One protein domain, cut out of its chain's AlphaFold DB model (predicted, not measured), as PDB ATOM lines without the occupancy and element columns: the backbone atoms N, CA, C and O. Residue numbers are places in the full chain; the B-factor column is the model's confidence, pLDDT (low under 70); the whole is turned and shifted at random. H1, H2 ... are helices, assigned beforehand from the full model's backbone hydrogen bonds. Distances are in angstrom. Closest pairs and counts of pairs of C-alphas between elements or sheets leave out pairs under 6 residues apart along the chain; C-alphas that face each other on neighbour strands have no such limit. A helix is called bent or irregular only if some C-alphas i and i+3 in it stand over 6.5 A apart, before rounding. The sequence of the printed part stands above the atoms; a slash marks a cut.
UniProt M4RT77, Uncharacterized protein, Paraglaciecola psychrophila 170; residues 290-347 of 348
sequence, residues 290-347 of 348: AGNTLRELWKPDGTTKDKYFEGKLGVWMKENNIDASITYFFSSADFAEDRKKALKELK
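This is residues 290 to 347 of the 348 residues of an uncharacterized protein of Paraglaciecola psychrophila 170 (UniProt M4RT77). H1 and H2 make a splayed helical hairpin, and H4 crosses its open end, opposite the link of residues 299 to 306. The short H3 covers one side of the gap between the hairpin's two helices. The printed part has 58 residues with four named helices, in the order H1, H2, H3, H4, and no named strand: the class is all helix. It is compact, with a radius of gyration of the C-alphas of 10.3 A, and rounded, spanning 27 by 20 by 20 A.

H1, residues 290 to 298, touches H2, residues 307 to 319, with 307 to 310 of H2 alone; the closest C-alphas, of Trp 298 and Phe 309, are 5.9 A apart. This helical hairpin has a steep tilt of 44 degrees, opposite ways. H3, residues 326 to 329, only just touches H2, with 3 pairs of C-alphas within 8 A, the closest those of Gly 314 and Ile 326, 7.3 A apart. H1 and H3 are near each other. H4, residues 333 to 345, touches H1 at a steep tilt of 62 degrees, the same way; the closest C-alphas, of Ala 290 and Lys 340, are 5.6 A apart. H2 and H4 are close but not clearly touching, the closest C-alphas, of Trp 316 and Ala 342, being 7.4 A apart. Every O i to N i+4 pair is within hydrogen-bond range in H1 and H2, 6 of 9 are in H4, and H3 is too short for one.

H1 begins at C-alpha 290 (175.678, 146.135, 116.935) and is 12.1 A long. H2 is 18.5 A and H3 4.9 A. H4, 19.7 A, ends at C-alpha 345 (173.404, 136.344, 109.512); it is irregular, with C-alphas 334 and 337 7.9 A apart.

The two C-alphas farthest apart, of Asp 301 and Asn 321, are 29.1 A apart. The printed part has no cut and no long link. Mean pLDDT of the printed part is 88.1; Lys 347 alone is under 70.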
ATOM      1  N   ALA A 290     175.310 147.032 118.020       82.69
ATOM      2  CA  ALA A 290     175.678 146.135 116.935       82.69
ATOM      3  C   ALA A 290     176.996 146.555 116.266       82.69
ATOM      4  O   ALA A 290     177.865 145.715 116.033       82.69
ATOM      5  N   GLY A 291     177.194 147.854 116.035       83.56
ATOM      6  CA  GLY A 291     178.456 148.412 115.547       83.56
ATOM      7  C   GLY A 291     179.626 148.205 116.503       83.56
ATOM      8  O   GLY A 291     180.729 147.906 116.046       83.56
ATOM      9  N   ASN A 292     179.400 148.286 117.817       85.00
ATOM     10  CA  ASN A 292     180.440 147.969 118.801       85.00
ATOM     11  C   ASN A 292     180.801 146.479 118.784       85.00
ATOM     12  O   ASN A 292     181.981 146.161 118.688       85.00
ATOM     13  N   THR A 293     179.818 145.574 118.789       86.62
ATOM     14  CA  THR A 293     180.075 144.124 118.757       86.62
ATOM     15  C   THR A 293     180.793 143.705 117.474       86.62
ATOM     16  O   THR A 293     181.778 142.975 117.527       86.62
ATOM     17  N   LEU A 294     180.378 144.214 116.310       87.88
ATOM     18  CA  LEU A 294     181.076 143.938 115.049       87.88
ATOM     19  C   LEU A 294     182.505 144.505 115.045       87.88
ATOM     20  O   LEU A 294     183.410 143.897 114.474       87.88
ATOM     21  N   ARG A 295     182.733 145.651 115.699       88.25
ATOM     22  CA  ARG A 295     184.064 146.251 115.843       88.25
ATOM     23  C   ARG A 295     184.960 145.451 116.786       88.25
ATOM     24  O   ARG A 295     186.139 145.313 116.479       88.25
ATOM     25  N   GLU A 296     184.418 144.924 117.878       88.44
ATOM     26  CA  GLU A 296     185.118 144.014 118.794       88.44
ATOM     27  C   GLU A 296     185.486 142.703 118.089       88.44
ATOM     28  O   GLU A 296     186.602 142.226 118.237       88.44
ATOM     29  N   LEU A 297     184.613 142.166 117.233       88.56
ATOM     30  CA  LEU A 297     184.918 140.969 116.436       88.56
ATOM     31  C   LEU A 297     185.950 141.243 115.335       88.56
ATOM     32  O   LEU A 297     186.800 140.403 115.051       88.56
ATOM     33  N   TRP A 298     185.919 142.434 114.735       89.81
ATOM     34  CA  TRP A 298     186.917 142.842 113.749       89.81
ATOM     35  C   TRP A 298     188.277 143.167 114.367       89.81
ATOM     36  O   TRP A 298     189.306 142.961 113.721       89.81
ATOM     37  N   LYS A 299     188.287 143.691 115.595       90.31
ATOM     38  CA  LYS A 299     189.489 144.052 116.351       90.31
ATOM     39  C   LYS A 299     189.360 143.626 117.818       90.31
ATOM     40  O   LYS A 299     189.086 144.481 118.664       90.31
ATOM     41  N   PRO A 300     189.602 142.343 118.139       84.12
ATOM     42  CA  PRO A 300     189.408 141.813 119.493       84.12
ATOM     43  C   PRO A 300     190.273 142.493 120.561       84.12
ATOM     44  O   PRO A 300     189.854 142.641 121.703       84.12
ATOM     45  N   ASP A 301     191.468 142.950 120.185       81.06
ATOM     46  CA  ASP A 301     192.401 143.694 121.041       81.06
ATOM     47  C   ASP A 301     192.340 145.222 120.815       81.06
ATOM     48  O   ASP A 301     193.183 145.975 121.304       81.06
ATOM     49  N   GLY A 302     191.379 145.687 120.008       77.25
ATOM     50  CA  GLY A 302     191.209 147.081 119.606       77.25
ATOM     51  C   GLY A 302     192.214 147.605 118.568       77.25
ATOM     52  O   GLY A 302     192.029 148.716 118.065       77.25
ATOM     53  N   THR A 303     193.244 146.838 118.189       75.94
ATOM     54  CA  THR A 303     194.351 147.318 117.341       75.94
ATOM     55  C   THR A 303     194.626 146.431 116.129       75.94
ATOM     56  O   THR A 303     194.712 146.955 115.012       75.94
ATOM     57  N   THR A 304     194.710 145.114 116.302       85.62
ATOM     58  CA  THR A 304     194.933 144.156 115.222       85.62
ATOM     59  C   THR A 304     193.619 143.782 114.552       85.62
ATOM     60  O   THR A 304     192.577 143.647 115.185       85.62
ATOM     61  N   LYS A 305     193.651 143.676 113.220       89.31
ATOM     62  CA  LYS A 305     192.486 143.284 112.425       89.31
ATOM     63  C   LYS A 305     192.419 141.767 112.318       89.31
ATOM     64  O   LYS A 305     193.373 141.151 111.835       89.31
ATOM     65  N   ASP A 306     191.277 141.187 112.653       90.25
ATOM     66  CA  ASP A 306     190.975 139.807 112.298       90.25
ATOM     67  C   ASP A 306     190.693 139.726 110.786       90.25
ATOM     68  O   ASP A 306     189.639 140.145 110.298       90.25
ATOM     69  N   LYS A 307     191.659 139.195 110.024       90.56
ATOM     70  CA  LYS A 307     191.560 139.062 108.560       90.56
ATOM     71  C   LYS A 307     190.471 138.084 108.121       90.56
ATOM     72  O   LYS A 307     189.939 138.231 107.021       90.56
ATOM     73  N   TYR A 308     190.167 137.079 108.940       87.81
ATOM     74  CA  TYR A 308     189.119 136.112 108.641       87.81
ATOM     75  C   TYR A 308     187.745 136.780 108.758       87.81
ATOM     76  O   TYR A 308     186.922 136.664 107.845       87.81
ATOM     77  N   PHE A 309     187.528 137.553 109.825       90.81
ATOM     78  CA  PHE A 309     186.305 138.324 110.006       90.81
ATOM     79  C   PHE A 309     186.156 139.454 108.979       90.81
ATOM     80  O   PHE A 309     185.092 139.594 108.380       90.81
ATOM     81  N   GLU A 310     187.225 140.217 108.714       91.00
ATOM     82  CA  GLU A 310     187.239 141.294 107.707       91.00
ATOM     83  C   GLU A 310     186.817 140.765 106.326       91.00
ATOM     84  O   GLU A 310     185.994 141.383 105.649       91.00
ATOM     85  N   GLY A 311     187.317 139.583 105.936       92.06
ATOM     86  CA  GLY A 311     186.931 138.913 104.693       92.06
ATOM     87  C   GLY A 311     185.457 138.501 104.663       92.06
ATOM     88  O   GLY A 311     184.765 138.787 103.687       92.06
ATOM     89  N   LYS A 312     184.953 137.876 105.736       93.44
ATOM     90  CA  LYS A 312     183.540 137.473 105.848       93.44
ATOM     91  C   LYS A 312     182.587 138.665 105.789       93.44
ATOM     92  O   LYS A 312     181.626 138.639 105.025       93.44
ATOM     93  N   LEU A 313     182.863 139.705 106.573       94.00
ATOM     94  CA  LEU A 313     182.030 140.901 106.609       94.00
ATOM     95  C   LEU A 313     182.064 141.638 105.266       94.00
ATOM     96  O   LEU A 313     181.024 142.075 104.788       94.00
ATOM     97  N   GLY A 314     183.231 141.722 104.621       94.12
ATOM     98  CA  GLY A 314     183.358 142.334 103.300       94.12
ATOM     99  C   GLY A 314     182.550 141.615 102.213       94.12
ATOM    100  O   GLY A 314     181.965 142.277 101.356       94.12
ATOM    101  N   VAL A 315     182.476 140.278 102.249       95.12
ATOM    102  CA  VAL A 315     181.604 139.503 101.344       95.12
ATOM    103  C   VAL A 315     180.134 139.793 101.639       95.12
ATOM    104  O   VAL A 315     179.395 140.145 100.723       95.12
ATOM    105  N   TRP A 316     179.736 139.748 102.912       95.88
ATOM    106  CA  TRP A 316     178.360 140.023 103.327       95.88
ATOM    107  C   TRP A 316     177.892 141.432 102.927       95.88
ATOM    108  O   TRP A 316     176.786 141.597 102.416       95.88
ATOM    109  N   MET A 317     178.744 142.451 103.090       95.62
ATOM    110  CA  MET A 317     178.437 143.827 102.681       95.62
ATOM    111  C   MET A 317     178.193 143.925 101.169       95.62
ATOM    112  O   MET A 317     177.228 144.558 100.745       95.62
ATOM    113  N   LYS A 318     179.008 143.243 100.350       95.06
ATOM    114  CA  LYS A 318     178.817 143.208  98.891       95.06
ATOM    115  C   LYS A 318     177.523 142.507  98.485       95.06
ATOM    116  O   LYS A 318     176.822 143.006  97.612       95.06
ATOM    117  N   GLU A 319     177.186 141.390  99.126       95.88
ATOM    118  CA  GLU A 319     175.935 140.657  98.874       95.88
ATOM    119  C   GLU A 319     174.685 141.478  99.235       95.88
ATOM    120  O   GLU A 319     173.624 141.280  98.646       95.88
ATOM    121  N   ASN A 320     174.817 142.435 100.158       94.81
ATOM    122  CA  ASN A 320     173.744 143.335 100.584       94.81
ATOM    123  C   ASN A 320     173.776 144.714  99.893       94.81
ATOM    124  O   ASN A 320     173.052 145.612 100.311       94.81
ATOM    125  N   ASN A 321     174.558 144.886  98.819       95.12
ATOM    126  CA  ASN A 321     174.702 146.147  98.071       95.12
ATOM    127  C   ASN A 321     175.217 147.335  98.908       95.12
ATOM    128  O   ASN A 321     174.881 148.487  98.639       95.12
ATOM    129  N   ILE A 322     176.049 147.067  99.914       93.44
ATOM    130  CA  ILE A 322     176.654 148.098 100.755       93.44
ATOM    131  C   ILE A 322     178.027 148.451 100.183       93.44
ATOM    132  O   ILE A 322     179.018 147.756 100.425       93.44
ATOM    133  N   ASP A 323     178.087 149.549  99.430       91.12
ATOM    134  CA  ASP A 323     179.335 150.104  98.894       91.12
ATOM    135  C   ASP A 323     179.930 151.137  99.862       91.12
ATOM    136  O   ASP A 323     179.857 152.350  99.672       91.12
ATOM    137  N   ALA A 324     180.463 150.638 100.976       87.94
ATOM    138  CA  ALA A 324     181.093 151.446 102.011       87.94
ATOM    139  C   ALA A 324     182.319 150.742 102.598       87.94
ATOM    140  O   ALA A 324     182.416 149.515 102.626       87.94
ATOM    141  N   SER A 325     183.265 151.519 103.135       90.69
ATOM    142  CA  SER A 325     184.363 150.934 103.915       90.69
ATOM    143  C   SER A 325     183.832 150.320 105.216       90.69
ATOM    144  O   SER A 325     182.919 150.871 105.824       90.69
ATOM    145  N   ILE A 326     184.441 149.231 105.702       89.00
ATOM    146  CA  ILE A 326     184.048 148.581 106.972       89.00
ATOM    147  C   ILE A 326     184.063 149.579 108.143       89.00
ATOM    148  O   ILE A 326     183.172 149.578 108.989       89.00
ATOM    149  N   THR A 327     185.045 150.487 108.172       87.00
ATOM    150  CA  THR A 327     185.118 151.535 109.197       87.00
ATOM    151  C   THR A 327     183.911 152.471 109.139       87.00
ATOM    152  O   THR A 327     183.349 152.766 110.189       87.00
ATOM    153  N   TYR A 328     183.519 152.905 107.934       83.62
ATOM    154  CA  TYR A 328     182.359 153.774 107.715       83.62
ATOM    155  C   TYR A 328     181.049 153.040 108.022       83.62
ATOM    156  O   TYR A 328     180.195 153.570 108.725       83.62
ATOM    157  N   PHE A 329     180.939 151.776 107.610       88.81
ATOM    158  CA  PHE A 329     179.815 150.894 107.924       88.81
ATOM    159  C   PHE A 329     179.587 150.729 109.432       88.81
ATOM    160  O   PHE A 329     178.447 150.636 109.875       88.81
ATOM    161  N   PHE A 330     180.649 150.736 110.246       86.69
ATOM    162  CA  PHE A 330     180.544 150.649 111.706       86.69
ATOM    163  C   PHE A 330     180.206 151.954 112.420       86.69
ATOM    164  O   PHE A 330     179.883 151.901 113.605       86.69
ATOM    165  N   SER A 331     180.362 153.107 111.773       78.56
ATOM    166  CA  SER A 331     180.139 154.408 112.411       78.56
ATOM    167  C   SER A 331     178.908 155.134 111.887       78.56
ATOM    168  O   SER A 331     178.245 155.791 112.679       78.56
ATOM    169  N   SER A 332     178.588 154.994 110.597       79.44
ATOM    170  CA  SER A 332     177.495 155.735 109.959       79.44
ATOM    171  C   SER A 332     176.122 155.291 110.477       79.44
ATOM    172  O   SER A 332     175.866 154.105 110.716       79.44
ATOM    173  N   ALA A 333     175.217 156.255 110.635       76.62
ATOM    174  CA  ALA A 333     173.824 156.017 110.994       76.62
ATOM    175  C   ALA A 333     173.053 155.242 109.910       76.62
ATOM    176  O   ALA A 333     172.176 154.447 110.247       76.62
ATOM    177  N   ASP A 334     173.435 155.399 108.638       83.06
ATOM    178  CA  ASP A 334     172.730 154.840 107.475       83.06
ATOM    179  C   ASP A 334     172.657 153.310 107.509       83.06
ATOM    180  O   ASP A 334     171.714 152.710 107.002       83.06
ATOM    181  N   PHE A 335     173.632 152.676 108.165       88.00
ATOM    182  CA  PHE A 335     173.768 151.221 108.221       88.00
ATOM    183  C   PHE A 335     173.333 150.610 109.559       88.00
ATOM    184  O   PHE A 335     173.680 149.466 109.859       88.00
ATOM    185  N   ALA A 336     172.605 151.346 110.404       84.94
ATOM    186  CA  ALA A 336     172.221 150.864 111.734       84.94
ATOM    187  C   ALA A 336     171.411 149.554 111.691       84.94
ATOM    188  O   ALA A 336     171.657 148.643 112.488       84.94
ATOM    189  N   GLU A 337     170.476 149.425 110.748       87.12
ATOM    190  CA  GLU A 337     169.700 148.191 110.571       87.12
ATOM    191  C   GLU A 337     170.521 147.083 109.901       87.12
ATOM    192  O   GLU A 337     170.451 145.921 110.314       87.12
ATOM    193  N   ASP A 338     171.388 147.438 108.952       92.69
ATOM    194  CA  ASP A 338     172.281 146.487 108.290       92.69
ATOM    195  C   ASP A 338     173.276 145.857 109.268       92.69
ATOM    196  O   ASP A 338     173.527 144.658 109.207       92.69
ATOM    197  N   ARG A 339     173.788 146.608 110.248       91.94
ATOM    198  CA  ARG A 339     174.652 146.057 111.305       91.94
ATOM    199  C   ARG A 339     173.939 145.014 112.163       91.94
ATOM    200  O   ARG A 339     174.517 143.973 112.483       91.94
ATOM    201  N   LYS A 340     172.670 145.251 112.512       89.56
ATOM    202  CA  LYS A 340     171.847 144.270 113.244       89.56
ATOM    203  C   LYS A 340     171.609 143.018 112.406       89.56
ATOM    204  O   LYS A 340     171.604 141.911 112.947       89.56
ATOM    205  N   LYS A 341     171.407 143.187 111.097       92.19
ATOM    206  CA  LYS A 341     171.253 142.087 110.141       92.19
ATOM    207  C   LYS A 341     172.546 141.275 110.016       92.19
ATOM    208  O   LYS A 341     172.505 140.057 110.175       92.19
ATOM    209  N   ALA A 342     173.688 141.946 109.866       92.38
ATOM    210  CA  ALA A 342     175.007 141.328 109.776       92.38
ATOM    211  C   ALA A 342     175.312 140.437 110.986       92.38
ATOM    212  O   ALA A 342     175.739 139.299 110.813       92.38
ATOM    213  N   LEU A 343     175.037 140.907 112.210       90.06
ATOM    214  CA  LEU A 343     175.237 140.102 113.422       90.06
ATOM    215  C   LEU A 343     174.416 138.808 113.426       90.06
ATOM    216  O   LEU A 343     174.922 137.763 113.824       90.06
ATOM    217  N   LYS A 344     173.160 138.864 112.971       89.19
ATOM    218  CA  LYS A 344     172.282 137.687 112.921       89.19
ATOM    219  C   LYS A 344     172.728 136.686 111.855       89.19
ATOM    220  O   LYS A 344     172.690 135.481 112.088       89.19
ATOM    221  N   GLU A 345     173.123 137.178 110.686       90.06
ATOM    222  CA  GLU A 345     173.404 136.344 109.512       90.06
ATOM    223  C   GLU A 345     174.816 135.758 109.514       90.06
ATOM    224  O   GLU A 345     175.008 134.618 109.087       90.06
ATOM    225  N   LEU A 346     175.796 136.480 110.063       86.25
ATOM    226  CA  LEU A 346     177.168 135.986 110.187       86.25
ATOM    227  C   LEU A 346     177.328 134.910 111.279       86.25
ATOM    228  O   LEU A 346     178.401 134.304 111.353       86.25
ATOM    229  N   LYS A 347     176.262 134.623 112.053       65.88
ATOM    230  CA  LYS A 347     176.197 133.614 113.132       65.88
ATOM    231  C   LYS A 347     177.395 133.699 114.084       65.88
ATOM    232  O   LYS A 347     178.076 132.697 114.314       65.88
TER     233      LYS A 347